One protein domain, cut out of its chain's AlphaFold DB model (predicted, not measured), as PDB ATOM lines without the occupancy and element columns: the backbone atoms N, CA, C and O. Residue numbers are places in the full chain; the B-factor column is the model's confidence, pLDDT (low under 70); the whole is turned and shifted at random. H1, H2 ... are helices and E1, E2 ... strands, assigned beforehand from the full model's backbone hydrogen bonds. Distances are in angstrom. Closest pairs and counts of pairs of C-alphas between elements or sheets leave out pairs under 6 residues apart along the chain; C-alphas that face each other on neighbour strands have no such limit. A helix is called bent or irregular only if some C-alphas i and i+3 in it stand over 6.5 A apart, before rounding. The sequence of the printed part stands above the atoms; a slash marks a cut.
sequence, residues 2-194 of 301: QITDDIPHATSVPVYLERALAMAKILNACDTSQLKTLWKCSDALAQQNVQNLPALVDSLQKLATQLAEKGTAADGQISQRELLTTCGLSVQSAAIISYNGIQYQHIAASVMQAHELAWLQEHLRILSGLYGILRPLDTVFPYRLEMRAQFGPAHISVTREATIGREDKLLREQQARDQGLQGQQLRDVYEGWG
ATOM      1  N   GLN A   2       6.784  -6.183 -66.116       35.31
ATOM      2  CA  GLN A   2       7.849  -7.078 -65.654       35.31
ATOM      3  C   GLN A   2       7.154  -8.324 -65.105       35.31
ATOM      4  O   GLN A   2       6.346  -8.211 -64.189       35.31
ATOM      5  N   ILE A   3       7.388  -9.470 -65.737       39.69
ATOM      6  CA  ILE A   3       7.002 -10.769 -65.191       39.69
ATOM      7  C   ILE A   3       8.149 -11.153 -64.258       39.69
ATOM      8  O   ILE A   3       9.262 -11.378 -64.725       39.69
ATOM      9  N   THR A   4       7.911 -11.119 -62.951       48.16
ATOM     10  CA  THR A   4       8.834 -11.650 -61.945       48.16
ATOM     11  C   THR A   4       8.309 -13.018 -61.527       48.16
ATOM     12  O   THR A   4       7.251 -13.101 -60.904       48.16
ATOM     13  N   ASP A   5       9.026 -14.085 -61.879       51.38
ATOM     14  CA  ASP A   5       8.711 -15.480 -61.520       51.38
ATOM     15  C   ASP A   5       9.115 -15.812 -60.063       51.38
ATOM     16  O   ASP A   5       9.512 -16.934 -59.749       51.38
ATOM     17  N   ASP A   6       9.021 -14.841 -59.151       63.66
ATOM     18  CA  ASP A   6       9.530 -14.934 -57.777       63.66
ATOM     19  C   ASP A   6       8.539 -15.662 -56.846       63.66
ATOM     20  O   ASP A   6       8.138 -15.162 -55.794       63.66
ATOM     21  N   ILE A   7       8.110 -16.864 -57.242       73.69
ATOM     22  CA  ILE A   7       7.352 -17.760 -56.362       73.69
ATOM     23  C   ILE A   7       8.269 -18.166 -55.195       73.69
ATOM     24  O   ILE A   7       9.413 -18.552 -55.447       73.69
ATOM     25  N   PRO A   8       7.796 -18.155 -53.930       79.81
ATOM     26  CA  PRO A   8       8.615 -18.569 -52.796       79.81
ATOM     27  C   PRO A   8       9.182 -19.981 -52.983       79.81
ATOM     28  O   PRO A   8       8.445 -20.968 -52.993       79.81
ATOM     29  N   HIS A   9      10.501 -20.098 -53.098       83.62
ATOM     30  CA  HIS A   9      11.199 -21.379 -53.177       83.62
ATOM     31  C   HIS A   9      11.791 -21.769 -51.826       83.62
ATOM     32  O   HIS A   9      11.984 -20.943 -50.932       83.62
ATOM     33  N   ALA A  10      12.077 -23.059 -51.665       84.81
ATOM     34  CA  ALA A  10      12.692 -23.542 -50.443       84.81
ATOM     35  C   ALA A  10      14.118 -22.988 -50.301       84.81
ATOM     36  O   ALA A  10      14.917 -23.021 -51.239       84.81
ATOM     37  N   THR A  11      14.440 -22.486 -49.113       83.75
ATOM     38  CA  THR A  11      15.770 -21.946 -48.779       83.75
ATOM     39  C   THR A  11      16.413 -22.665 -47.606       83.75
ATOM     40  O   THR A  11      17.562 -22.381 -47.265       83.75
ATOM     41  N   SER A  12      15.676 -23.570 -46.970       84.19
ATOM     42  CA  SER A  12      16.125 -24.320 -45.812       84.19
ATOM     43  C   SER A  12      15.565 -25.737 -45.790       84.19
ATOM     44  O   SER A  12      14.715 -26.110 -46.598       84.19
ATOM     45  N   VAL A  13      16.078 -26.549 -44.872       85.50
ATOM     46  CA  VAL A  13      15.673 -27.947 -44.695       85.50
ATOM     47  C   VAL A  13      14.937 -28.138 -43.367       85.50
ATOM     48  O   VAL A  13      15.248 -27.422 -42.405       85.50
ATOM     49  N   PRO A  14      13.995 -29.100 -43.282       89.19
ATOM     50  CA  PRO A  14      13.335 -29.443 -42.028       89.19
ATOM     51  C   PRO A  14      14.349 -29.793 -40.935       89.19
ATOM     52  O   PRO A  14      15.272 -30.574 -41.162       89.19
ATOM     53  N   VAL A  15      14.146 -29.261 -39.728       86.69
ATOM     54  CA  VAL A  15      15.059 -29.493 -38.592       86.69
ATOM     55  C   VAL A  15      15.099 -30.961 -38.141       86.69
ATOM     56  O   VAL A  15      16.115 -31.405 -37.621       86.69
ATOM     57  N   TYR A  16      14.024 -31.717 -38.385       88.81
ATOM     58  CA  TYR A  16      13.888 -33.139 -38.047       88.81
ATOM     59  C   TYR A  16      13.861 -34.033 -39.296       88.81
ATOM     60  O   TYR A  16      13.041 -34.948 -39.398       88.81
ATOM     61  N   LEU A  17      14.725 -33.752 -40.280       86.88
ATOM     62  CA  LEU A  17      14.762 -34.477 -41.556       86.88
ATOM     63  C   LEU A  17      14.992 -35.988 -41.385       86.88
ATOM     64  O   LEU A  17      14.263 -36.781 -41.976       86.88
ATOM     65  N   GLU A  18      15.963 -36.392 -40.563       83.62
ATOM     66  CA  GLU A  18      16.278 -37.809 -40.317       83.62
ATOM     67  C   GLU A  18      15.097 -38.550 -39.680       83.62
ATOM     68  O   GLU A  18      14.744 -39.667 -40.066       83.62
ATOM     69  N   ARG A  19      14.407 -37.891 -38.746       85.75
ATOM     70  CA  ARG A  19      13.191 -38.425 -38.131       85.75
ATOM     71  C   ARG A  19      12.049 -38.548 -39.136       85.75
ATOM     72  O   ARG A  19      11.372 -39.575 -39.149       85.75
ATOM     73  N   ALA A  20      11.869 -37.554 -40.004       90.44
ATOM     74  CA  ALA A  20      10.895 -37.614 -41.091       90.44
ATOM     75  C   ALA A  20      11.203 -38.773 -42.056       90.44
ATOM     76  O   ALA A  20      10.293 -39.508 -42.439       90.44
ATOM     77  N   LEU A  21      12.477 -38.996 -42.395       88.62
ATOM     78  CA  LEU A  21      12.922 -40.138 -43.198       88.62
ATOM     79  C   LEU A  21      12.627 -41.474 -42.503       88.62
ATOM     80  O   LEU A  21      12.075 -42.378 -43.133       88.62
ATOM     81  N   ALA A  22      12.927 -41.599 -41.208       84.75
ATOM     82  CA  ALA A  22      12.612 -42.799 -40.435       84.75
ATOM     83  C   ALA A  22      11.100 -43.083 -40.426       84.75
ATOM     84  O   ALA A  22      10.675 -44.203 -40.711       84.75
ATOM     85  N   MET A  23      10.274 -42.061 -40.188       87.31
ATOM     86  CA  MET A  23       8.814 -42.173 -40.252       87.31
ATOM     87  C   MET A  23       8.318 -42.526 -41.664       87.31
ATOM     88  O   MET A  23       7.404 -43.334 -41.803       87.31
ATOM     89  N   ALA A  24       8.928 -41.989 -42.723       90.88
ATOM     90  CA  ALA A  24       8.573 -42.334 -44.099       90.88
ATOM     91  C   ALA A  24       8.920 -43.794 -44.442       90.88
ATOM     92  O   ALA A  24       8.098 -44.482 -45.047       90.88
ATOM     93  N   LYS A  25      10.090 -44.295 -44.014       87.88
ATOM     94  CA  LYS A  25      10.485 -45.712 -44.161       87.88
ATOM     95  C   LYS A  25       9.493 -46.642 -43.464       87.88
ATOM     96  O   LYS A  25       9.090 -47.653 -44.030       87.88
ATOM     97  N   ILE A  26       9.062 -46.250 -42.270       84.56
ATOM     98  CA  ILE A  26       8.026 -46.923 -41.486       84.56
ATOM     99  C   ILE A  26       6.707 -47.009 -42.262       84.56
ATOM    100  O   ILE A  26       6.167 -48.100 -42.421       84.56
ATOM    101  N   LEU A  27       6.215 -45.886 -42.793       88.62
ATOM    102  CA  LEU A  27       4.992 -45.869 -43.600       88.62
ATOM    103  C   LEU A  27       5.133 -46.745 -44.850       88.62
ATOM    104  O   LEU A  27       4.210 -47.476 -45.190       88.62
ATOM    105  N   ASN A  28       6.288 -46.702 -45.514       90.44
ATOM    106  CA  ASN A  28       6.568 -47.489 -46.713       90.44
ATOM    107  C   ASN A  28       6.650 -49.005 -46.451       90.44
ATOM    108  O   ASN A  28       6.515 -49.789 -47.384       90.44
ATOM    109  N   ALA A  29       6.865 -49.422 -45.199       86.81
ATOM    110  CA  ALA A  29       6.871 -50.827 -44.795       86.81
ATOM    111  C   ALA A  29       5.483 -51.358 -44.386       86.81
ATOM    112  O   ALA A  29       5.313 -52.572 -44.259       86.81
ATOM    113  N   CYS A  30       4.498 -50.481 -44.164       85.19
ATOM    114  CA  CYS A  30       3.134 -50.880 -43.822       85.19
ATOM    115  C   CYS A  30       2.370 -51.419 -45.035       85.19
ATOM    116  O   CYS A  30       2.564 -50.978 -46.169       85.19
ATOM    117  N   ASP A  31       1.422 -52.322 -44.786       87.44
ATOM    118  CA  ASP A  31       0.495 -52.758 -45.825       87.44
ATOM    119  C   ASP A  31      -0.571 -51.686 -46.137       87.44
ATOM    120  O   ASP A  31      -0.864 -50.779 -45.348       87.44
ATOM    121  N   THR A  32      -1.192 -51.789 -47.313       87.81
ATOM    122  CA  THR A  32      -2.199 -50.822 -47.782       87.81
ATOM    123  C   THR A  32      -3.410 -50.710 -46.845       87.81
ATOM    124  O   THR A  32      -4.003 -49.635 -46.740       87.81
ATOM    125  N   SER A  33      -3.790 -51.787 -46.147       86.69
ATOM    126  CA  SER A  33      -4.934 -51.791 -45.223       86.69
ATOM    127  C   SER A  33      -4.620 -51.005 -43.946       86.69
ATOM    128  O   SER A  33      -5.425 -50.174 -43.497       86.69
ATOM    129  N   GLN A  34      -3.414 -51.197 -43.405       86.00
ATOM    130  CA  GLN A  34      -2.872 -50.422 -42.290       86.00
ATOM    131  C   GLN A  34      -2.808 -48.936 -42.652       86.00
ATOM    132  O   GLN A  34      -3.335 -48.099 -41.917       86.00
ATOM    133  N   LEU A  35      -2.248 -48.607 -43.819       89.62
ATOM    134  CA  LEU A  35      -2.113 -47.224 -44.282       89.62
ATOM    135  C   LEU A  35      -3.465 -46.552 -44.539       89.62
ATOM    136  O   LEU A  35      -3.676 -45.409 -44.128       89.62
ATOM    137  N   LYS A  36      -4.433 -47.258 -45.134       90.19
ATOM    138  CA  LYS A  36      -5.803 -46.745 -45.302       90.19
ATOM    139  C   LYS A  36      -6.450 -46.425 -43.952       90.19
ATOM    140  O   LYS A  36      -7.080 -45.372 -43.807       90.19
ATOM    141  N   THR A  37      -6.274 -47.303 -42.964       87.00
ATOM    142  CA  THR A  37      -6.776 -47.100 -41.596       87.00
ATOM    143  C   THR A  37      -6.111 -45.894 -40.930       87.00
ATOM    144  O   THR A  37      -6.802 -45.047 -40.360       87.00
ATOM    145  N   LEU A  38      -4.789 -45.773 -41.069       88.94
ATOM    146  CA  LEU A  38      -3.988 -44.667 -40.544       88.94
ATOM    147  C   LEU A  38      -4.424 -43.316 -41.139       88.94
ATOM    148  O   LEU A  38      -4.634 -42.343 -40.413       88.94
ATOM    149  N   TRP A  39      -4.600 -43.259 -42.461       91.56
ATOM    150  CA  TRP A  39      -4.901 -42.033 -43.206       91.56
ATOM    151  C   TRP A  39      -6.372 -41.630 -43.220       91.56
ATOM    152  O   TRP A  39      -6.679 -40.493 -43.613       91.56
ATOM    153  N   LYS A  40      -7.267 -42.550 -42.831       90.56
ATOM    154  CA  LYS A  40      -8.728 -42.372 -42.826       90.56
ATOM    155  C   LYS A  40      -9.222 -41.752 -44.137       90.56
ATOM    156  O   LYS A  40      -9.865 -40.702 -44.139       90.56
ATOM    157  N   CYS A  41      -8.851 -42.365 -45.259       89.81
ATOM    158  CA  CYS A  41      -9.129 -41.858 -46.603       89.81
ATOM    159  C   CYS A  41      -9.857 -42.879 -47.491       89.81
ATOM    160  O   CYS A  41     -10.058 -44.031 -47.109       89.81
ATOM    161  N   SER A  42     -10.263 -42.436 -48.685       92.69
ATOM    162  CA  SER A  42     -10.830 -43.308 -49.719       92.69
ATOM    163  C   SER A  42      -9.785 -44.282 -50.274       92.69
ATOM    164  O   SER A  42      -8.583 -44.047 -50.143       92.69
ATOM    165  N   ASP A  43     -10.244 -45.344 -50.939       92.50
ATOM    166  CA  ASP A  43      -9.368 -46.327 -51.589       92.50
ATOM    167  C   ASP A  43      -8.494 -45.710 -52.678       92.50
ATOM    168  O   ASP A  43      -7.287 -45.922 -52.684       92.50
ATOM    169  N   ALA A  44      -9.078 -44.875 -53.543       93.94
ATOM    170  CA  ALA A  44      -8.330 -44.185 -54.594       93.94
ATOM    171  C   ALA A  44      -7.205 -43.312 -54.012       93.94
ATOM    172  O   ALA A  44      -6.073 -43.346 -54.488       93.94
ATOM    173  N   LEU A  45      -7.497 -42.572 -52.934       92.12
ATOM    174  CA  LEU A  45      -6.501 -41.727 -52.281       92.12
ATOM    175  C   LEU A  45      -5.463 -42.555 -51.509       92.12
ATOM    176  O   LEU A  45      -4.296 -42.175 -51.468       92.12
ATOM    177  N   ALA A  46      -5.855 -43.682 -50.909       93.00
ATOM    178  CA  ALA A  46      -4.914 -44.600 -50.271       93.00
ATOM    179  C   ALA A  46      -3.946 -45.181 -51.309       93.00
ATOM    180  O   ALA A  46      -2.738 -45.093 -51.125       93.00
ATOM    181  N   GLN A  47      -4.461 -45.683 -52.433       93.62
ATOM    182  CA  GLN A  47      -3.652 -46.231 -53.520       93.62
ATOM    183  C   GLN A  47      -2.662 -45.198 -54.070       93.62
ATOM    184  O   GLN A  47      -1.480 -45.505 -54.203       93.62
ATOM    185  N   GLN A  48      -3.121 -43.968 -54.319       94.00
ATOM    186  CA  GLN A  48      -2.254 -42.881 -54.773       94.00
ATOM    187  C   GLN A  48      -1.137 -42.579 -53.761       94.00
ATOM    188  O   GLN A  48       0.022 -42.441 -54.142       94.00
ATOM    189  N   ASN A  49      -1.452 -42.497 -52.465       93.81
ATOM    190  CA  ASN A  49      -0.435 -42.226 -51.446       93.81
ATOM    191  C   ASN A  49       0.548 -43.394 -51.277       93.81
ATOM    192  O   ASN A  49       1.740 -43.141 -51.134       93.81
ATOM    193  N   VAL A  50       0.089 -44.650 -51.358       94.69
ATOM    194  CA  VAL A  50       0.976 -45.831 -51.355       94.69
ATOM    195  C   VAL A  50       1.941 -45.788 -52.538       94.69
ATOM    196  O   VAL A  50       3.134 -46.004 -52.356       94.69
ATOM    197  N   GLN A  51       1.457 -45.451 -53.736       94.62
ATOM    198  CA  GLN A  51       2.303 -45.317 -54.928       94.62
ATOM    199  C   GLN A  51       3.363 -44.214 -54.784       94.62
ATOM    200  O   GLN A  51       4.448 -44.335 -55.348       94.62
ATOM    201  N   ASN A  52       3.076 -43.169 -54.004       93.81
ATOM    202  CA  ASN A  52       3.994 -42.053 -53.775       93.81
ATOM    203  C   ASN A  52       5.037 -42.319 -52.673       93.81
ATOM    204  O   ASN A  52       6.063 -41.638 -52.643       93.81
ATOM    205  N   LEU A  53       4.809 -43.281 -51.766       94.50
ATOM    206  CA  LEU A  53       5.697 -43.533 -50.619       94.50
ATOM    207  C   LEU A  53       7.147 -43.873 -51.016       94.50
ATOM    208  O   LEU A  53       8.050 -43.271 -50.430       94.50
ATOM    209  N   PRO A  54       7.421 -44.733 -52.020       95.50
ATOM    210  CA  PRO A  54       8.795 -45.001 -52.441       95.50
ATOM    211  C   PRO A  54       9.530 -43.741 -52.917       95.50
ATOM    212  O   PRO A  54      10.686 -43.530 -52.560       95.50
ATOM    213  N   ALA A  55       8.845 -42.870 -53.667       92.94
ATOM    214  CA  ALA A  55       9.414 -41.613 -54.151       92.94
ATOM    215  C   ALA A  55       9.677 -40.615 -53.010       92.94
ATOM    216  O   ALA A  55      10.684 -39.908 -53.031       92.94
ATOM    217  N   LEU A  56       8.804 -40.580 -51.995       93.44
ATOM    218  CA  LEU A  56       9.016 -39.797 -50.777       93.44
ATOM    219  C   LEU A  56      10.272 -40.264 -50.027       93.44
ATOM    220  O   LEU A  56      11.116 -39.437 -49.685       93.44
ATOM    221  N   VAL A  57      10.408 -41.574 -49.792       93.25
ATOM    222  CA  VAL A  57      11.570 -42.149 -49.092       93.25
ATOM    223  C   VAL A  57      12.860 -41.866 -49.857       93.25
ATOM    224  O   VAL A  57      13.825 -41.403 -49.256       93.25
ATOM    225  N   ASP A  58      12.869 -42.087 -51.172       92.19
ATOM    226  CA  ASP A  58      14.026 -41.810 -52.029       92.19
ATOM    227  C   ASP A  58      14.422 -40.325 -51.996       92.19
ATOM    228  O   ASP A  58      15.594 -39.999 -51.815       92.19
ATOM    229  N   SER A  59      13.449 -39.413 -52.075       90.25
ATOM    230  CA  SER A  59      13.705 -37.967 -52.031       90.25
ATOM    231  C   SER A  59      14.284 -37.517 -50.685       90.25
ATOM    232  O   SER A  59      15.262 -36.768 -50.650       90.25
ATOM    233  N   LEU A  60      13.723 -38.007 -49.574       89.50
ATOM    234  CA  LEU A  60      14.225 -37.718 -48.227       89.50
ATOM    235  C   LEU A  60      15.621 -38.312 -48.003       89.50
ATOM    236  O   LEU A  60      16.490 -37.629 -47.467       89.50
ATOM    237  N   GLN A  61      15.859 -39.550 -48.449       89.19
ATOM    238  CA  GLN A  61      17.157 -40.217 -48.330       89.19
ATOM    239  C   GLN A  61      18.232 -39.495 -49.147       89.19
ATOM    240  O   GLN A  61      19.341 -39.291 -48.653       89.19
ATOM    241  N   LYS A  62      17.911 -39.079 -50.379       86.81
ATOM    242  CA  LYS A  62      18.811 -38.279 -51.221       86.81
ATOM    243  C   LYS A  62      19.169 -36.960 -50.549       86.81
ATOM    244  O   LYS A  62      20.354 -36.650 -50.449       86.81
ATOM    245  N   LEU A  63      18.171 -36.231 -50.040       84.31
ATOM    246  CA  LEU A  63      18.398 -34.973 -49.330       84.31
ATOM    247  C   LEU A  63      19.291 -35.180 -48.096       84.31
ATOM    248  O   LEU A  63      20.284 -34.473 -47.950       84.31
ATOM    249  N   ALA A  64      18.992 -36.170 -47.252       84.00
ATOM    250  CA  ALA A  64      19.788 -36.486 -46.064       84.00
ATOM    251  C   ALA A  64      21.249 -36.832 -46.412       84.00
ATOM    252  O   ALA A  64      22.184 -36.263 -45.850       84.00
ATOM    253  N   THR A  65      21.450 -37.697 -47.412       83.44
ATOM    254  CA  THR A  65      22.785 -38.128 -47.862       83.44
ATOM    255  C   THR A  65      23.601 -36.946 -48.383       83.44
ATOM    256  O   THR A  65      24.741 -36.744 -47.971       83.44
ATOM    257  N   GLN A  66      22.999 -36.101 -49.225       77.94
ATOM    258  CA  GLN A  66      23.675 -34.932 -49.789       77.94
ATOM    259  C   GLN A  66      24.039 -33.886 -48.727       77.94
ATOM    260  O   GLN A  66      25.073 -33.226 -48.849       77.94
ATOM    261  N   LEU A  67      23.209 -33.719 -47.691       75.62
ATOM    262  CA  LEU A  67      23.524 -32.842 -46.562       75.62
ATOM    263  C   LEU A  67      24.708 -33.382 -45.748       75.62
ATOM    264  O   LEU A  67      25.585 -32.601 -45.383       75.62
ATOM    265  N   ALA A  68      24.775 -34.696 -45.517       74.81
ATOM    266  CA  ALA A  68      25.890 -35.327 -44.809       74.81
ATOM    267  C   ALA A  68      27.215 -35.241 -45.597       74.81
ATOM    268  O   ALA A  68      28.255 -34.889 -45.037       74.81
ATOM    269  N   GLU A  69      27.183 -35.501 -46.907       70.31
ATOM    270  CA  GLU A  69      28.361 -35.441 -47.790       70.31
ATOM    271  C   GLU A  69      28.920 -34.020 -47.937       70.31
ATOM    272  O   GLU A  69      30.131 -33.818 -47.979       70.31
ATOM    273  N   LYS A  70      28.052 -33.005 -48.014       65.19
ATOM    274  CA  LYS A  70      28.494 -31.615 -48.209       65.19
ATOM    275  C   LYS A  70      28.773 -30.874 -46.908       65.19
ATOM    276  O   LYS A  70      29.592 -29.961 -46.919       65.19
ATOM    277  N   GLY A  71      28.146 -31.279 -45.803       59.22
ATOM    278  CA  GLY A  71      28.515 -30.819 -44.463       59.22
ATOM    279  C   GLY A  71      29.923 -31.268 -44.061       59.22
ATOM    280  O   GLY A  71      30.617 -30.535 -43.371       59.22
ATOM    281  N   THR A  72      30.380 -32.421 -44.561       46.97
ATOM    282  CA  THR A  72      31.735 -32.950 -44.312       46.97
ATOM    283  C   THR A  72      32.805 -32.410 -45.270       46.97
ATOM    284  O   THR A  72      33.987 -32.462 -44.946       46.97
ATOM    285  N   ALA A  73      32.416 -31.870 -46.432       46.19
ATOM    286  CA  ALA A  73      33.338 -31.397 -47.472       46.19
ATOM    287  C   ALA A  73      33.639 -29.884 -47.436       46.19
ATOM    288  O   ALA A  73      34.414 -29.402 -48.263       46.19
ATOM    289  N   ALA A  74      33.029 -29.121 -46.526       45.25
ATOM    290  CA  ALA A  74      33.179 -27.671 -46.475       45.25
ATOM    291  C   ALA A  74      33.876 -27.230 -45.184       45.25
ATOM    292  O   ALA A  74      33.327 -27.404 -44.098       45.25
ATOM    293  N   ASP A  75      35.017 -26.550 -45.321       43.31
ATOM    294  CA  ASP A  75      35.630 -25.685 -44.299       43.31
ATOM    295  C   ASP A  75      34.729 -24.460 -43.992       43.31
ATOM    296  O   ASP A  75      35.117 -23.302 -44.125       43.31
ATOM    297  N   GLY A  76      33.481 -24.723 -43.594       51.16
ATOM    298  CA  GLY A  76      32.579 -23.778 -42.948       51.16
ATOM    299  C   GLY A  76      32.134 -22.573 -43.776       51.16
ATOM    300  O   GLY A  76      32.382 -21.452 -43.342       51.16
ATOM    301  N   GLN A  77      31.416 -22.759 -44.900       52.31
ATOM    302  CA  GLN A  77      30.698 -21.627 -45.527       52.31
ATOM    303  C   GLN A  77      29.549 -21.919 -46.520       52.31
ATOM    304  O   GLN A  77      28.932 -20.961 -46.977       52.31
ATOM    305  N   ILE A  78      29.204 -23.171 -46.859       56.28
ATOM    306  CA  ILE A  78      28.100 -23.418 -47.813       56.28
ATOM    307  C   ILE A  78      26.745 -23.216 -47.118       56.28
ATOM    308  O   ILE A  78      26.422 -23.892 -46.140       56.28
ATOM    309  N   SER A  79      25.927 -22.302 -47.636       63.44
ATOM    310  CA  SER A  79      24.580 -22.039 -47.119       63.44
ATOM    311  C   SER A  79      23.596 -23.170 -47.469       63.44
ATOM    312  O   SER A  79      23.705 -23.811 -48.515       63.44
ATOM    313  N   GLN A  80      22.561 -23.393 -46.643       65.94
ATOM    314  CA  GLN A  80      21.505 -24.389 -46.934       65.94
ATOM    315  C   GLN A  80      20.853 -24.173 -48.313       65.94
ATOM    316  O   GLN A  80      20.496 -25.133 -48.994       65.94
ATOM    317  N   ARG A  81      20.759 -22.918 -48.761       62.94
ATOM    318  CA  ARG A  81      20.241 -22.545 -50.082       62.94
ATOM    319  C   ARG A  81      21.123 -23.055 -51.225       62.94
ATOM    320  O   ARG A  81      20.603 -23.549 -52.226       62.94
ATOM    321  N   GLU A  82      22.441 -22.952 -51.095       65.00
ATOM    322  CA  GLU A  82      23.380 -23.470 -52.097       65.00
ATOM    323  C   GLU A  82      23.362 -24.999 -52.127       65.00
ATOM    324  O   GLU A  82      23.406 -25.590 -53.211       65.00
ATOM    325  N   LEU A  83      23.203 -25.642 -50.963       66.44
ATOM    326  CA  LEU A  83      23.014 -27.091 -50.870       66.44
ATOM    327  C   LEU A  83      21.777 -27.527 -51.657       66.44
ATOM    328  O   LEU A  83      21.916 -28.298 -52.604       66.44
ATOM    329  N   LEU A  84      20.605 -26.963 -51.347       69.50
ATOM    330  CA  LEU A  84      19.346 -27.264 -52.041       69.50
ATOM    331  C   LEU A  84      19.448 -27.043 -53.555       69.50
ATOM    332  O   LEU A  84      19.003 -27.881 -54.340       69.50
ATOM    333  N   THR A  85      20.092 -25.950 -53.966       68.94
ATOM    334  CA  THR A  85      20.290 -25.633 -55.386       68.94
ATOM    335  C   THR A  85      21.143 -26.677 -56.089       68.94
ATOM    336  O   THR A  85      20.770 -27.194 -57.142       68.94
ATOM    337  N   THR A  86      22.262 -27.050 -55.477       63.94
ATOM    338  CA  THR A  86      23.193 -28.027 -56.050       63.94
ATOM    339  C   THR A  86      22.607 -29.443 -56.053       63.94
ATOM    340  O   THR A  86      22.999 -30.279 -56.860       63.94
ATOM    341  N   CYS A  87      21.664 -29.730 -55.157       62.94
ATOM    342  CA  CYS A  87      20.924 -30.987 -55.119       62.94
ATOM    343  C   CYS A  87      19.849 -31.097 -56.219       62.94
ATOM    344  O   CYS A  87      19.169 -32.119 -56.292       62.94
ATOM    345  N   GLY A  88      19.667 -30.067 -57.060       61.19
ATOM    346  CA  GLY A  88      18.585 -30.025 -58.051       61.19
ATOM    347  C   GLY A  88      17.197 -29.882 -57.418       61.19
ATOM    348  O   GLY A  88      16.189 -30.091 -58.085       61.19
ATOM    349  N   LEU A  89      17.147 -29.521 -56.132       60.00
ATOM    350  CA  LEU A  89      15.923 -29.301 -55.362       60.00
ATOM    351  C   LEU A  89      15.464 -27.835 -55.427       60.00
ATOM    352  O   LEU A  89      14.471 -27.476 -54.805       60.00
ATOM    353  N   SER A  90      16.160 -26.978 -56.187       50.94
ATOM    354  CA  SER A  90      15.899 -25.532 -56.281       50.94
ATOM    355  C   SER A  90      14.531 -25.144 -56.848       50.94
ATOM    356  O   SER A  90      14.182 -23.971 -56.771       50.94
ATOM    357  N   VAL A  91      13.760 -26.079 -57.418       52.97
ATOM    358  CA  VAL A  91      12.555 -25.753 -58.209       52.97
ATOM    359  C   VAL A  91      11.231 -26.210 -57.550       52.97
ATOM    360  O   VAL A  91      10.164 -25.915 -58.076       52.97
ATOM    361  N   GLN A  92      11.243 -26.888 -56.391       59.78
ATOM    362  CA  GLN A  92      10.036 -27.374 -55.671       59.78
ATOM    363  C   GLN A  92      10.339 -27.576 -54.166       59.78
ATOM    364  O   GLN A  92      11.467 -27.903 -53.829       59.78
ATOM    365  N   SER A  93       9.450 -27.509 -53.166       74.94
ATOM    366  CA  SER A  93       8.218 -26.748 -52.912       74.94
ATOM    367  C   SER A  93       8.377 -26.254 -51.459       74.94
ATOM    368  O   SER A  93       8.539 -27.076 -50.553       74.94
ATOM    369  N   ALA A  94       8.427 -24.942 -51.207       90.06
ATOM    370  CA  ALA A  94       8.518 -24.436 -49.833       90.06
ATOM    371  C   ALA A  94       7.256 -24.825 -49.047       90.06
ATOM    372  O   ALA A  94       6.152 -24.784 -49.603       90.06
ATOM    373  N   ALA A  95       7.388 -25.201 -47.772       94.56
ATOM    374  CA  ALA A  95       6.262 -25.642 -46.944       94.56
ATOM    375  C   ALA A  95       5.042 -24.707 -47.049       94.56
ATOM    376  O   ALA A  95       3.914 -25.171 -47.226       94.56
ATOM    377  N   ILE A  96       5.276 -23.390 -47.032       95.06
ATOM    378  CA  ILE A  96       4.227 -22.365 -47.045       95.06
ATOM    379  C   ILE A  96       3.369 -22.341 -48.319       95.06
ATOM    380  O   ILE A  96       2.194 -21.988 -48.241       95.06
ATOM    381  N   ILE A  97       3.919 -22.749 -49.466       92.00
ATOM    382  CA  ILE A  97       3.184 -22.844 -50.741       92.00
ATOM    383  C   ILE A  97       2.758 -24.278 -51.084       92.00
ATOM    384  O   ILE A  97       1.951 -24.482 -51.987       92.00
ATOM    385  N   SER A  98       3.290 -25.275 -50.373       92.25
ATOM    386  CA  SER A  98       3.041 -26.696 -50.655       92.25
ATOM    387  C   SER A  98       1.750 -27.200 -50.030       92.25
ATOM    388  O   SER A  98       1.053 -28.043 -50.600       92.25
ATOM    389  N   TYR A  99       1.422 -26.707 -48.837       90.88
ATOM    390  CA  TYR A  99       0.187 -27.090 -48.174       90.88
ATOM    391  C   TYR A  99      -1.014 -26.410 -48.831       90.88
ATOM    392  O   TYR A  99      -1.147 -25.189 -48.835       90.88
ATOM    393  N   ASN A 100      -1.941 -27.221 -49.341       84.62
ATOM    394  CA  ASN A 100      -3.180 -26.729 -49.930       84.62
ATOM    395  C   ASN A 100      -4.333 -26.826 -48.920       84.62
ATOM    396  O   ASN A 100      -4.759 -27.912 -48.526       84.62
ATOM    397  N   GLY A 101      -4.846 -25.675 -48.493       91.38
ATOM    398  CA  GLY A 101      -6.021 -25.582 -47.634       91.38
ATOM    399  C   GLY A 101      -6.423 -24.134 -47.387       91.38
ATOM    400  O   GLY A 101      -5.625 -23.227 -47.591       91.38
ATOM    401  N   ILE A 102      -7.653 -23.924 -46.903       96.12
ATOM    402  CA  ILE A 102      -8.242 -22.583 -46.701       96.12
ATOM    403  C   ILE A 102      -7.297 -21.656 -45.921       96.12
ATOM    404  O   ILE A 102      -7.139 -20.496 -46.276       96.12
ATOM    405  N   GLN A 103      -6.632 -22.166 -44.881       97.06
ATOM    406  CA  GLN A 103      -5.696 -21.359 -44.100       97.06
ATOM    407  C   GLN A 103      -4.519 -20.864 -44.953       97.06
ATOM    408  O   GLN A 103      -4.282 -19.667 -44.989       97.06
ATOM    409  N   TYR A 104      -3.850 -21.740 -45.705       96.38
ATOM    410  CA  TYR A 104      -2.724 -21.372 -46.576       96.38
ATOM    411  C   TYR A 104      -3.140 -20.485 -47.755       96.38
ATOM    412  O   TYR A 104      -2.438 -19.535 -48.085       96.38
ATOM    413  N   GLN A 105      -4.327 -20.719 -48.327       96.50
ATOM    414  CA  GLN A 105      -4.906 -19.846 -49.357       96.50
ATOM    415  C   GLN A 105      -5.089 -18.411 -48.847       96.50
ATOM    416  O   GLN A 105      -4.875 -17.462 -49.592       96.50
ATOM    417  N   HIS A 106      -5.451 -18.256 -47.572       97.62
ATOM    418  CA  HIS A 106      -5.602 -16.949 -46.936       97.62
ATOM    419  C   HIS A 106      -4.298 -16.363 -46.380       97.62
ATOM    420  O   HIS A 106      -4.246 -15.152 -46.189       97.62
ATOM    421  N   ILE A 107      -3.253 -17.174 -46.175       97.81
ATOM    422  CA  ILE A 107      -1.887 -16.655 -45.995       97.81
ATOM    423  C   ILE A 107      -1.402 -16.022 -47.307       97.81
ATOM    424  O   ILE A 107      -0.769 -14.976 -47.282       97.81
ATOM    425  N   ALA A 108      -1.746 -16.628 -48.452       95.75
ATOM    426  CA  ALA A 108      -1.448 -16.117 -49.791       95.75
ATOM    427  C   ALA A 108       0.051 -15.845 -50.041       95.75
ATOM    428  O   ALA A 108       0.417 -14.881 -50.706       95.75
ATOM    429  N   ALA A 109       0.927 -16.732 -49.553       94.88
ATOM    430  CA  ALA A 109       2.380 -16.544 -49.608       94.88
ATOM    431  C   ALA A 109       2.959 -16.357 -51.021       94.88
ATOM    432  O   ALA A 109       4.004 -15.737 -51.174       94.88
ATOM    433  N   SER A 110       2.281 -16.848 -52.062       91.56
ATOM    434  CA  SER A 110       2.727 -16.716 -53.455       91.56
ATOM    435  C   SER A 110       2.750 -15.278 -53.982       91.56
ATOM    436  O   SER A 110       3.301 -15.052 -55.052       91.56
ATOM    437  N   VAL A 111       2.106 -14.333 -53.291       92.25
ATOM    438  CA  VAL A 111       2.058 -12.913 -53.689       92.25
ATOM    439  C   VAL A 111       2.711 -11.984 -52.662       92.25
ATOM    440  O   VAL A 111       2.576 -10.768 -52.772       92.25
ATOM    441  N   MET A 112       3.386 -12.549 -51.658       93.94
ATOM    442  CA  MET A 112       4.034 -11.786 -50.593       93.94
ATOM    443  C   MET A 112       5.391 -11.239 -51.036       93.94
ATOM    444  O   MET A 112       6.109 -11.851 -51.828       93.94
ATOM    445  N   GLN A 113       5.755 -10.085 -50.491       94.12
ATOM    446  CA  GLN A 113       7.050  -9.450 -50.701       94.12
ATOM    447  C   GLN A 113       8.156 -10.183 -49.928       94.12
ATOM    448  O   GLN A 113       7.913 -10.841 -48.916       94.12
ATOM    449  N   ALA A 114       9.411 -10.006 -50.350       92.44
ATOM    450  CA  ALA A 114      10.556 -10.676 -49.728       92.44
ATOM    451  C   ALA A 114      10.680 -10.418 -48.212       92.44
ATOM    452  O   ALA A 114      11.037 -11.327 -47.464       92.44
ATOM    453  N   HIS A 115      10.365  -9.204 -47.744       94.88
ATOM    454  CA  HIS A 115      10.414  -8.866 -46.317       94.88
ATOM    455  C   HIS A 115       9.300  -9.553 -45.511       94.88
ATOM    456  O   HIS A 115       9.530  -9.971 -44.381       94.88
ATOM    457  N   GLU A 116       8.122  -9.744 -46.105       97.38
ATOM    458  CA  GLU A 116       7.001 -10.452 -45.483       97.38
ATOM    459  C   GLU A 116       7.296 -11.959 -45.402       97.38
ATOM    460  O   GLU A 116       7.042 -12.598 -44.384       97.38
ATOM    461  N   LEU A 117       7.907 -12.535 -46.447       95.50
ATOM    462  CA  LEU A 117       8.383 -13.924 -46.435       95.50
ATOM    463  C   LEU A 117       9.495 -14.139 -45.403       95.50
ATOM    464  O   LEU A 117       9.513 -15.174 -44.738       95.50
ATOM    465  N   ALA A 118      10.401 -13.169 -45.245       95.06
ATOM    466  CA  ALA A 118      11.415 -13.198 -44.195       95.06
ATOM    467  C   ALA A 118      10.770 -13.156 -42.802       95.06
ATOM    468  O   ALA A 118      11.124 -13.972 -41.950       95.06
ATOM    469  N   TRP A 119       9.762 -12.296 -42.604       97.06
ATOM    470  CA  TRP A 119       8.992 -12.254 -41.360       97.06
ATOM    471  C   TRP A 119       8.337 -13.606 -41.069       97.06
ATOM    472  O   TRP A 119       8.494 -14.135 -39.968       97.06
ATOM    473  N   LEU A 120       7.670 -14.217 -42.060       97.44
ATOM    474  CA  LEU A 120       7.085 -15.550 -41.905       97.44
ATOM    475  C   LEU A 120       8.158 -16.577 -41.534       97.44
ATOM    476  O   LEU A 120       7.950 -17.372 -40.620       97.44
ATOM    477  N   GLN A 121       9.296 -16.572 -42.227       94.94
ATOM    478  CA  GLN A 121      10.370 -17.538 -41.997       94.94
ATOM    479  C   GLN A 121      10.898 -17.501 -40.559       94.94
ATOM    480  O   GLN A 121      11.240 -18.544 -39.995       94.94
ATOM    481  N   GLU A 122      10.935 -16.315 -39.963       93.44
ATOM    482  CA  GLU A 122      11.357 -16.102 -38.584       93.44
ATOM    483  C   GLU A 122      10.248 -16.461 -37.580       93.44
ATOM    484  O   GLU A 122      10.496 -17.255 -36.670       93.44
ATOM    485  N   HIS A 123       9.011 -16.000 -37.802       95.25
ATOM    486  CA  HIS A 123       7.946 -15.978 -36.786       95.25
ATOM    487  C   HIS A 123       6.880 -17.078 -36.922       95.25
ATOM    488  O   HIS A 123       6.156 -17.362 -35.967       95.25
ATOM    489  N   LEU A 124       6.744 -17.716 -38.089       96.88
ATOM    490  CA  LEU A 124       5.751 -18.767 -38.316       96.88
ATOM    491  C   LEU A 124       6.379 -20.155 -38.180       96.88
ATOM    492  O   LEU A 124       7.435 -20.455 -38.739       96.88
ATOM    493  N   ARG A 125       5.676 -21.048 -37.484       96.56
ATOM    494  CA  ARG A 125       5.981 -22.480 -37.457       96.56
ATOM    495  C   ARG A 125       4.755 -23.280 -37.873       96.56
ATOM    496  O   ARG A 125       3.655 -23.081 -37.359       96.56
ATOM    497  N   ILE A 126       4.953 -24.181 -38.826       97.44
ATOM    498  CA  ILE A 126       3.926 -25.051 -39.390       97.44
ATOM    499  C   ILE A 126       4.084 -26.436 -38.771       97.44
ATOM    500  O   ILE A 126       5.136 -27.059 -38.883       97.44
ATOM    501  N   LEU A 127       3.032 -26.934 -38.126       97.19
ATOM    502  CA  LEU A 127       3.039 -28.266 -37.525       97.19
ATOM    503  C   LEU A 127       2.686 -29.331 -38.564       97.19
ATOM    504  O   LEU A 127       1.766 -29.162 -39.364       97.19
ATOM    505  N   SER A 128       3.410 -30.443 -38.522       96.44
ATOM    506  CA  SER A 128       3.345 -31.524 -39.500       96.44
ATOM    507  C   SER A 128       3.403 -32.874 -38.797       96.44
ATOM    508  O   SER A 128       4.251 -33.084 -37.939       96.44
ATOM    509  N   GLY A 129       2.550 -33.827 -39.184       95.19
ATOM    510  CA  GLY A 129       2.649 -35.185 -38.646       95.19
ATOM    511  C   GLY A 129       3.965 -35.883 -39.014       95.19
ATOM    512  O   GLY A 129       4.500 -36.619 -38.192       95.19
ATOM    513  N   LEU A 130       4.501 -35.633 -40.218       94.56
ATOM    514  CA  LEU A 130       5.725 -36.276 -40.725       94.56
ATOM    515  C   LEU A 130       6.996 -35.492 -40.396       94.56
ATOM    516  O   LEU A 130       7.989 -36.085 -39.998       94.56
ATOM    517  N   TYR A 131       6.974 -34.173 -40.585       94.94
ATOM    518  CA  TYR A 131       8.144 -33.313 -40.381       94.94
ATOM    519  C   TYR A 131       8.199 -32.706 -38.972       94.94
ATOM    520  O   TYR A 131       9.186 -32.071 -38.609       94.94
ATOM    521  N   GLY A 132       7.141 -32.878 -38.176       95.25
ATOM    522  CA  GLY A 132       7.028 -32.343 -36.823       95.25
ATOM    523  C   GLY A 132       6.727 -30.852 -36.830       95.25
ATOM    524  O   GLY A 132       5.579 -30.434 -36.671       95.25
ATOM    525  N   ILE A 133       7.765 -30.052 -37.049       94.38
ATOM    526  CA  ILE A 133       7.702 -28.595 -37.107       94.38
ATOM    527  C   ILE A 133       8.538 -28.086 -38.281       94.38
ATOM    528  O   ILE A 133       9.673 -28.512 -38.484       94.38
ATOM    529  N   LEU A 134       7.950 -27.191 -39.064       95.31
ATOM    530  CA  LEU A 134       8.533 -26.628 -40.275       95.31
ATOM    531  C   LEU A 134       8.547 -25.108 -40.194       95.31
ATOM    532  O   LEU A 134       7.598 -24.492 -39.697       95.31
ATOM    533  N   ARG A 135       9.584 -24.502 -40.759       95.25
ATOM    534  CA  ARG A 135       9.560 -23.096 -41.158       95.25
ATOM    535  C   ARG A 135       8.936 -22.958 -42.555       95.25
ATOM    536  O   ARG A 135       8.990 -23.901 -43.344       95.25
ATOM    537  N   PRO A 136       8.365 -21.793 -42.894       96.25
ATOM    538  CA  PRO A 136       7.743 -21.516 -44.191       96.25
ATOM    539  C   PRO A 136       8.541 -21.924 -45.433       96.25
ATOM    540  O   PRO A 136       7.954 -22.454 -46.376       96.25
ATOM    541  N   LEU A 137       9.854 -21.707 -45.429       92.88
ATOM    542  CA  LEU A 137      10.763 -21.964 -46.548       92.88
ATOM    543  C   LEU A 137      11.548 -23.275 -46.402       92.88
ATOM    544  O   LEU A 137      12.502 -23.497 -47.152       92.88
ATOM    545  N   ASP A 138      11.159 -24.145 -45.465       91.81
ATOM    546  CA  ASP A 138      11.692 -25.506 -45.416       91.81
ATOM    547  C   ASP A 138      11.171 -26.321 -46.615       91.81
ATOM    548  O   ASP A 138       9.986 -26.258 -46.964       91.81
ATOM    549  N   THR A 139      12.053 -27.101 -47.245       90.75
ATOM    550  CA  THR A 139      11.679 -28.063 -48.294       90.75
ATOM    551  C   THR A 139      10.750 -29.135 -47.737       90.75
ATOM    552  O   THR A 139      11.054 -29.766 -46.724       90.75
ATOM    553  N   VAL A 140       9.660 -29.415 -48.455       92.88
ATOM    554  CA  VAL A 140       8.792 -30.565 -48.184       92.88
ATOM    555  C   VAL A 140       8.529 -31.373 -49.448       92.88
ATOM    556  O   VAL A 140       8.441 -30.839 -50.552       92.88
ATOM    557  N   PHE A 141       8.344 -32.675 -49.264       92.00
ATOM    558  CA  PHE A 141       7.877 -33.598 -50.295       92.00
ATOM    559  C   PHE A 141       6.430 -34.025 -50.024       92.00
ATOM    560  O   PHE A 141       6.043 -34.086 -48.851       92.00
ATOM    561  N   PRO A 142       5.634 -34.348 -51.065       91.94
ATOM    562  CA  PRO A 142       4.258 -34.806 -50.903       91.94
ATOM    563  C   PRO A 142       4.155 -36.011 -49.966       91.94
ATOM    564  O   PRO A 142       4.825 -37.025 -50.149       91.94
ATOM    565  N   TYR A 143       3.283 -35.904 -48.970       94.12
ATOM    566  CA  TYR A 143       3.020 -36.963 -48.003       94.12
ATOM    567  C   TYR A 143       1.589 -36.848 -47.472       94.12
ATOM    568  O   TYR A 143       0.928 -35.816 -47.618       94.12
ATOM    569  N   ARG A 144       1.127 -37.893 -46.784       93.12
ATOM    570  CA  ARG A 144      -0.083 -37.847 -45.964       93.12
ATOM    571  C   ARG A 144       0.219 -38.461 -44.605       93.12
ATOM    572  O   ARG A 144       0.502 -39.648 -44.514       93.12
ATOM    573  N   LEU A 145       0.168 -37.655 -43.550       93.75
ATOM    574  CA  LEU A 145       0.229 -38.119 -42.164       93.75
ATOM    575  C   LEU A 145      -0.341 -37.026 -41.255       93.75
ATOM    576  O   LEU A 145       0.289 -35.987 -41.061       93.75
ATOM    577  N   GLU A 146      -1.550 -37.247 -40.744       93.50
ATOM    578  CA  GLU A 146      -2.213 -36.317 -39.822       93.50
ATOM    579  C   GLU A 146      -1.658 -36.470 -38.403       93.50
ATOM    580  O   GLU A 146      -1.268 -37.565 -37.998       93.50
ATOM    581  N   MET A 147      -1.686 -35.396 -37.614       94.62
ATOM    582  CA  MET A 147      -1.134 -35.402 -36.254       94.62
ATOM    583  C   MET A 147      -1.870 -36.371 -35.309       94.62
ATOM    584  O   MET A 147      -1.269 -36.924 -34.397       94.62
ATOM    585  N   ARG A 148      -3.164 -36.646 -35.526       93.19
ATOM    586  CA  ARG A 148      -3.921 -37.646 -34.738       93.19
ATOM    587  C   ARG A 148      -3.782 -39.094 -35.207       93.19
ATOM    588  O   ARG A 148      -4.544 -39.942 -34.735       93.19
ATOM    589  N   ALA A 149      -2.944 -39.368 -36.202       90.56
ATOM    590  CA  ALA A 149      -2.845 -40.702 -36.771       90.56
ATOM    591  C   ALA A 149      -2.322 -41.705 -35.723       90.56
ATOM    592  O   ALA A 149      -1.430 -41.393 -34.936       90.56
ATOM    593  N   GLN A 150      -2.917 -42.899 -35.703       86.94
ATOM    594  CA  GLN A 150      -2.597 -43.979 -34.767       86.94
ATOM    595  C   GLN A 150      -1.974 -45.139 -35.535       86.94
ATOM    596  O   GLN A 150      -2.590 -45.642 -36.474       86.94
ATOM    597  N   PHE A 151      -0.794 -45.588 -35.118       76.25
ATOM    598  CA  PHE A 151      -0.027 -46.631 -35.806       76.25
ATOM    599  C   PHE A 151      -0.580 -48.056 -35.587       76.25
ATOM    600  O   PHE A 151      -0.093 -49.006 -36.188       76.25
ATOM    601  N   GLY A 152      -1.664 -48.207 -34.814       62.66
ATOM    602  CA  GLY A 152      -2.374 -49.476 -34.616       62.66
ATOM    603  C   GLY A 152      -1.644 -50.472 -33.695       62.66
ATOM    604  O   GLY A 152      -0.554 -50.186 -33.208       62.66
ATOM    605  N   PRO A 153      -2.246 -51.647 -33.415       49.41
ATOM    606  CA  PRO A 153      -1.675 -52.676 -32.531       49.41
ATOM    607  C   PRO A 153      -0.472 -53.421 -33.139       49.41
ATOM    608  O   PRO A 153       0.269 -54.091 -32.424       49.41
ATOM    609  N   ALA A 154      -0.257 -53.302 -34.453       46.66
ATOM    610  CA  ALA A 154       0.975 -53.721 -35.109       46.66
ATOM    611  C   ALA A 154       2.014 -52.614 -34.910       46.66
ATOM    612  O   ALA A 154       2.229 -51.770 -35.775       46.66
ATOM    613  N   HIS A 155       2.593 -52.580 -33.715       51.78
ATOM    614  CA  HIS A 155       3.598 -51.601 -33.345       51.78
ATOM    615  C   HIS A 155       4.718 -51.536 -34.386       51.78
ATOM    616  O   HIS A 155       5.415 -52.523 -34.630       51.78
ATOM    617  N   ILE A 156       4.899 -50.365 -34.990       50.44
ATOM    618  CA  ILE A 156       5.938 -50.191 -35.992       50.44
ATOM    619  C   ILE A 156       7.275 -50.042 -35.269       50.44
ATOM    620  O   ILE A 156       7.466 -49.123 -34.474       50.44
ATOM    621  N   SER A 157       8.184 -50.984 -35.509       46.66
ATOM    622  CA  SER A 157       9.518 -51.000 -34.914       46.66
ATOM    623  C   SER A 157      10.463 -50.150 -35.757       46.66
ATOM    624  O   SER A 157      10.697 -50.442 -36.928       46.66
ATOM    625  N   VAL A 158      11.033 -49.107 -35.158       47.88
ATOM    626  CA  VAL A 158      12.104 -48.322 -35.786       47.88
ATOM    627  C   VAL A 158      13.389 -49.151 -35.734       47.88
ATOM    628  O   VAL A 158      13.997 -49.294 -34.668       47.88
ATOM    629  N   THR A 159      13.776 -49.767 -36.852       39.19
ATOM    630  CA  THR A 159      14.997 -50.579 -36.947       39.19
ATOM    631  C   THR A 159      16.256 -49.707 -36.985       39.19
ATOM    632  O   THR A 159      16.254 -48.591 -37.497       39.19
ATOM    633  N   ARG A 160      17.349 -50.222 -36.403       37.28
ATOM    634  CA  ARG A 160      18.682 -49.596 -36.421       37.28
ATOM    635  C   ARG A 160      19.207 -49.497 -37.857       37.28
ATOM    636  O   ARG A 160      19.372 -50.532 -38.494       37.28
ATOM    637  N   GLU A 161      19.598 -48.303 -38.296       36.12
ATOM    638  CA  GLU A 161      20.564 -48.132 -39.390       36.12
ATOM    639  C   GLU A 161      21.861 -47.483 -38.877       36.12
ATOM    640  O   GLU A 161      21.891 -46.848 -37.824       36.12
ATOM    641  N   ALA A 162      22.956 -47.804 -39.567       29.50
ATOM    642  CA  ALA A 162      24.319 -47.863 -39.056       29.50
ATOM    643  C   ALA A 162      24.937 -46.516 -38.634       29.50
ATOM    644  O   ALA A 162      24.675 -45.459 -39.196       29.50
ATOM    645  N   THR A 163      25.824 -46.605 -37.643       28.44
ATOM    646  CA  THR A 163      26.659 -45.533 -37.096       28.44
ATOM    647  C   THR A 163      27.490 -44.852 -38.190       28.44
ATOM    648  O   THR A 163      28.384 -45.477 -38.754       28.44
ATOM    649  N   ILE A 164      27.243 -43.564 -38.445       33.28
ATOM    650  CA  ILE A 164      28.137 -42.710 -39.241       33.28
ATOM    651  C   ILE A 164      29.083 -41.972 -38.282       33.28
ATOM    652  O   ILE A 164      28.690 -41.557 -37.189       33.28
ATOM    653  N   GLY A 165      30.360 -41.925 -38.665       33.78
ATOM    654  CA  GLY A 165      31.506 -41.558 -37.837       33.78
ATOM    655  C   GLY A 165      31.472 -40.157 -37.221       33.78
ATOM    656  O   GLY A 165      30.793 -39.243 -37.677       33.78
ATOM    657  N   ARG A 166      32.247 -40.024 -36.140       41.03
ATOM    658  CA  ARG A 166      32.517 -38.787 -35.398       41.03
ATOM    659  C   ARG A 166      33.074 -37.699 -36.326       41.03
ATOM    660  O   ARG A 166      34.134 -37.924 -36.884       41.03
ATOM    661  N   GLU A 167      32.422 -36.534 -36.354       45.97
ATOM    662  CA  GLU A 167      32.974 -35.194 -36.045       45.97
ATOM    663  C   GLU A 167      32.105 -34.074 -36.640       45.97
ATOM    664  O   GLU A 167      32.370 -33.603 -37.732       45.97
ATOM    665  N   ASP A 168      31.087 -33.608 -35.901       44.16
ATOM    666  CA  ASP A 168      30.593 -32.232 -36.045       44.16
ATOM    667  C   ASP A 168      29.771 -31.803 -34.815       44.16
ATOM    668  O   ASP A 168      28.999 -32.591 -34.256       44.16
ATOM    669  N   LYS A 169      29.942 -30.565 -34.342       40.09
ATOM    670  CA  LYS A 169      29.249 -30.057 -33.139       40.09
ATOM    671  C   LYS A 169      27.768 -29.784 -33.427       40.09
ATOM    672  O   LYS A 169      26.930 -30.075 -32.575       40.09
ATOM    673  N   LEU A 170      27.452 -29.326 -34.643       41.88
ATOM    674  CA  LEU A 170      26.077 -29.119 -35.110       41.88
ATOM    675  C   LEU A 170      25.333 -30.457 -35.267       41.88
ATOM    676  O   LEU A 170      24.188 -30.582 -34.834       41.88
ATOM    677  N   LEU A 171      26.018 -31.486 -35.791       42.09
ATOM    678  CA  LEU A 171      25.488 -32.851 -35.864       42.09
ATOM    679  C   LEU A 171      25.311 -33.464 -34.475       42.09
ATOM    680  O   LEU A 171      24.349 -34.189 -34.282       42.09
ATOM    681  N   ARG A 172      26.153 -33.154 -33.477       42.34
ATOM    682  CA  ARG A 172      25.918 -33.595 -32.085       42.34
ATOM    683  C   ARG A 172      24.682 -32.946 -31.465       42.34
ATOM    684  O   ARG A 172      23.967 -33.620 -30.732       42.34
ATOM    685  N   GLU A 173      24.416 -31.675 -31.753       46.09
ATOM    686  CA  GLU A 173      23.210 -30.981 -31.281       46.09
ATOM    687  C   GLU A 173      21.941 -31.484 -31.994       46.09
ATOM    688  O   GLU A 173      20.913 -31.657 -31.341       46.09
ATOM    689  N   GLN A 174      22.014 -31.802 -33.292       43.31
ATOM    690  CA  GLN A 174      20.929 -32.455 -34.040       43.31
ATOM    691  C   GLN A 174      20.721 -33.920 -33.604       43.31
ATOM    692  O   GLN A 174      19.605 -34.308 -33.274       43.31
ATOM    693  N   GLN A 175      21.791 -34.706 -33.457       43.19
ATOM    694  CA  GLN A 175      21.746 -36.090 -32.962       43.19
ATOM    695  C   GLN A 175      21.254 -36.182 -31.513       43.19
ATOM    696  O   GLN A 175      20.569 -37.142 -31.170       43.19
ATOM    697  N   ALA A 176      21.566 -35.204 -30.654       43.25
ATOM    698  CA  ALA A 176      21.026 -35.137 -29.295       43.25
ATOM    699  C   ALA A 176      19.511 -34.862 -29.284       43.25
ATOM    700  O   ALA A 176      18.817 -35.343 -28.390       43.25
ATOM    701  N   ARG A 177      18.988 -34.140 -30.287       50.69
ATOM    702  CA  ARG A 177      17.542 -33.922 -30.484       50.69
ATOM    703  C   ARG A 177      16.833 -35.147 -31.089       50.69
ATOM    704  O   ARG A 177      15.639 -35.323 -30.858       50.69
ATOM    705  N   ASP A 178      17.565 -36.013 -31.794       50.44
ATOM    706  CA  ASP A 178      17.047 -37.174 -32.540       50.44
ATOM    707  C   ASP A 178      17.078 -38.525 -31.788       50.44
ATOM    708  O   ASP A 178      16.633 -39.539 -32.330       50.44
ATOM    709  N   GLN A 179      17.518 -38.589 -30.522       50.44
ATOM    710  CA  GLN A 179      17.599 -39.858 -29.759       50.44
ATOM    711  C   GLN A 179      16.239 -40.540 -29.453       50.44
ATOM    712  O   GLN A 179      16.194 -41.554 -28.759       50.44
ATOM    713  N   GLY A 180      15.115 -40.021 -29.955       53.25
ATOM    714  CA  GLY A 180      13.781 -40.290 -29.411       53.25
ATOM    715  C   GLY A 180      12.920 -41.384 -30.049       53.25
ATOM    716  O   GLY A 180      11.826 -41.592 -29.545       53.25
ATOM    717  N   LEU A 181      13.330 -42.067 -31.127       54.00
ATOM    718  CA  LEU A 181      12.460 -43.073 -31.781       54.00
ATOM    719  C   LEU A 181      13.024 -44.497 -31.849       54.00
ATOM    720  O   LEU A 181      12.297 -45.432 -32.177       54.00
ATOM    721  N   GLN A 182      14.310 -44.692 -31.561       56.69
ATOM    722  CA  GLN A 182      14.971 -45.976 -31.801       56.69
ATOM    723  C   GLN A 182      14.440 -47.073 -30.868       56.69
ATOM    724  O   GLN A 182      14.412 -46.902 -29.650       56.69
ATOM    725  N   GLY A 183      14.039 -48.217 -31.438       54.09
ATOM    726  CA  GLY A 183      13.578 -49.382 -30.672       54.09
ATOM    727  C   GLY A 183      12.246 -49.201 -29.937       54.09
ATOM    728  O   GLY A 183      11.876 -50.070 -29.150       54.09
ATOM    729  N   GLN A 184      11.522 -48.103 -30.179       56.88
ATOM    730  CA  GLN A 184      10.236 -47.839 -29.537       56.88
ATOM    731  C   GLN A 184       9.068 -48.321 -30.396       56.88
ATOM    732  O   GLN A 184       9.081 -48.233 -31.622       56.88
ATOM    733  N   GLN A 185       8.043 -48.825 -29.718       64.69
ATOM    734  CA  GLN A 185       6.753 -49.163 -30.297       64.69
ATOM    735  C   GLN A 185       5.827 -47.945 -30.191       64.69
ATOM    736  O   GLN A 185       5.265 -47.694 -29.129       64.69
ATOM    737  N   LEU A 186       5.655 -47.188 -31.273       68.44
ATOM    738  CA  LEU A 186       4.821 -45.980 -31.251       68.44
ATOM    739  C   LEU A 186       3.335 -46.328 -31.371       68.44
ATOM    740  O   LEU A 186       2.941 -47.048 -32.287       68.44
ATOM    741  N   ARG A 187       2.493 -45.785 -30.484       80.44
ATOM    742  CA  ARG A 187       1.027 -45.934 -30.588       80.44
ATOM    743  C   ARG A 187       0.403 -44.920 -31.537       80.44
ATOM    744  O   ARG A 187      -0.511 -45.252 -32.292       80.44
ATOM    745  N   ASP A 188       0.879 -43.683 -31.496       86.38
ATOM    746  CA  ASP A 188       0.386 -42.589 -32.323       86.38
ATOM    747  C   ASP A 188       1.481 -41.555 -32.613       86.38
ATOM    748  O   ASP A 188       2.600 -41.633 -32.099       86.38
ATOM    749  N   VAL A 189       1.163 -40.603 -33.488       90.12
ATOM    750  CA  VAL A 189       2.088 -39.536 -33.888       90.12
ATOM    751  C   VAL A 189       2.417 -38.592 -32.721       90.12
ATOM    752  O   VAL A 189       3.528 -38.069 -32.681       90.12
ATOM    753  N   TYR A 190       1.530 -38.407 -31.733       90.88
ATOM    754  CA  TYR A 190       1.829 -37.564 -30.564       90.88
ATOM    755  C   TYR A 190       2.940 -38.168 -29.713       90.88
ATOM    756  O   TYR A 190       3.885 -37.470 -29.355       90.88
ATOM    757  N   GLU A 191       2.847 -39.463 -29.411       84.50
ATOM    758  CA  GLU A 191       3.907 -40.209 -28.729       84.50
ATOM    759  C   GLU A 191       5.182 -40.225 -29.573       84.50
ATOM    760  O   GLU A 191       6.276 -39.992 -29.061       84.50
ATOM    761  N   GLY A 192       5.011 -40.374 -30.889       82.25
ATOM    762  CA  GLY A 192       6.076 -40.278 -31.874       82.25
ATOM    763  C   GLY A 192       6.839 -38.961 -31.867       82.25
ATOM    764  O   GLY A 192       7.969 -38.973 -32.333       82.25
ATOM    765  N   TRP A 193       6.294 -37.861 -31.339       87.75
ATOM    766  CA  TRP A 193       6.991 -36.574 -31.212       87.75
ATOM    767  C   TRP A 193       7.325 -36.198 -29.763       87.75
ATOM    768  O   TRP A 193       8.362 -35.570 -29.524       87.75
ATOM    769  N   GLY A 194       6.513 -36.609 -28.788       87.62
ATOM    770  CA  GLY A 194       6.722 -36.326 -27.367       87.62
ATOM    771  C   GLY A 194       6.971 -34.837 -27.101       87.62
ATOM    772  O   GLY A 194       6.311 -33.972 -27.670       87.62
TER     773      GLY A 194
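Overview. This is residues 2 to 194 of the 301 residues of an uncharacterized protein of Atopobium deltae (UniProt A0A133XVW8). A small two-strand hairpin, E1 and E2, lies near the middle of a loop-rich, loosely knit set of helices, with the long bent helix H3 running past it at a distance. H1 packs along arm H3b in the opposite direction, H2 crosses arm H3a, and H5, H6 and H7 follow one another on another side of the hairpin; a long loop leads away to H8 and returns to H9, near E2. The printed part has 193 residues, with seven named helices, then the antiparallel strands E1 and E2, then two more helices; the class is mostly helix. It is compact, with a radius of gyration of the C-alphas of 17.5 A and spans of 55 by 45 by 27 A.

Arrangement. H1, residues 17 to 29, touches arm H3b, residues 54 to 72, of the bent helix H3, residues 43 to 72; their closest C-alphas, Leu 21 and Leu 60, are 5.7 A apart, at a shallow tilt of 29 degrees, opposite ways. By its hydrogen bonds H3 was assigned as one helix, but C-alphas 51 and 54 are 7.0 A apart; its arms stand at a shallow tilt of 33 degrees, only just short of steep. H2, residues 32 to 39, touches arm H3a, residues 43 to 51, about perpendicular at 76 degrees, closest at the C-alphas of Lys 36 and Ala 46, 5.5 A. H4, residues 80 to 86, only just touches H3b, with 3 pairs of C-alphas within 8 A and residues 66 to 70 of H3b alone; the closest are Leu 67 and Leu 83, 7.2 A. H5, residues 95 to 98, is close to but not clearly touching H6, residues 102 to 107; the closest C-alphas are Ile 96 and Tyr 104, 7.0 A. H7, residues 114 to 123, touches no helix and has a tight link to E1, residues 126 to 128. E1 and E2, residues 132 to 134, form a hairpin, with N 126 and O 134 2.8 A apart, within hydrogen-bond range. H8, residues 169 to 177, touches no helix. The closest C-alphas of E2 and H9, residues 189 to 193, are Gly 132 and Trp 193, 7.0 A. Every O i to N i+4 pair is within hydrogen-bond range in H1, H2, H3a, H3b, H4, H6, H7, H8 and H9; H5 is too short for such a pair.

Along the chain. H1 begins at C-alpha 17, (14.762, -34.477, -41.556), and is 18.4 A long. H3b, 27.2 A, ends at C-alpha 72, (31.735, -32.950, -44.312). H7 is 14.2 A long, H8 12.6 A. H9 ends at C-alpha 193, (6.991, -36.574, -31.212).

Size, cuts and confidence. The C-alphas of Gln 2 and Pro 153, the two farthest apart, are 57.2 A apart. The printed part has no cut; the links E2 to H8, 34 residues, and H8 to H9, 11 residues, are long. Residues 156 to 157 pair antiparallel with residues 185 to 186. Mean pLDDT of the printed part is 77.4, and residues 2 to 6, 70 to 92 and 152 to 186 are under 70.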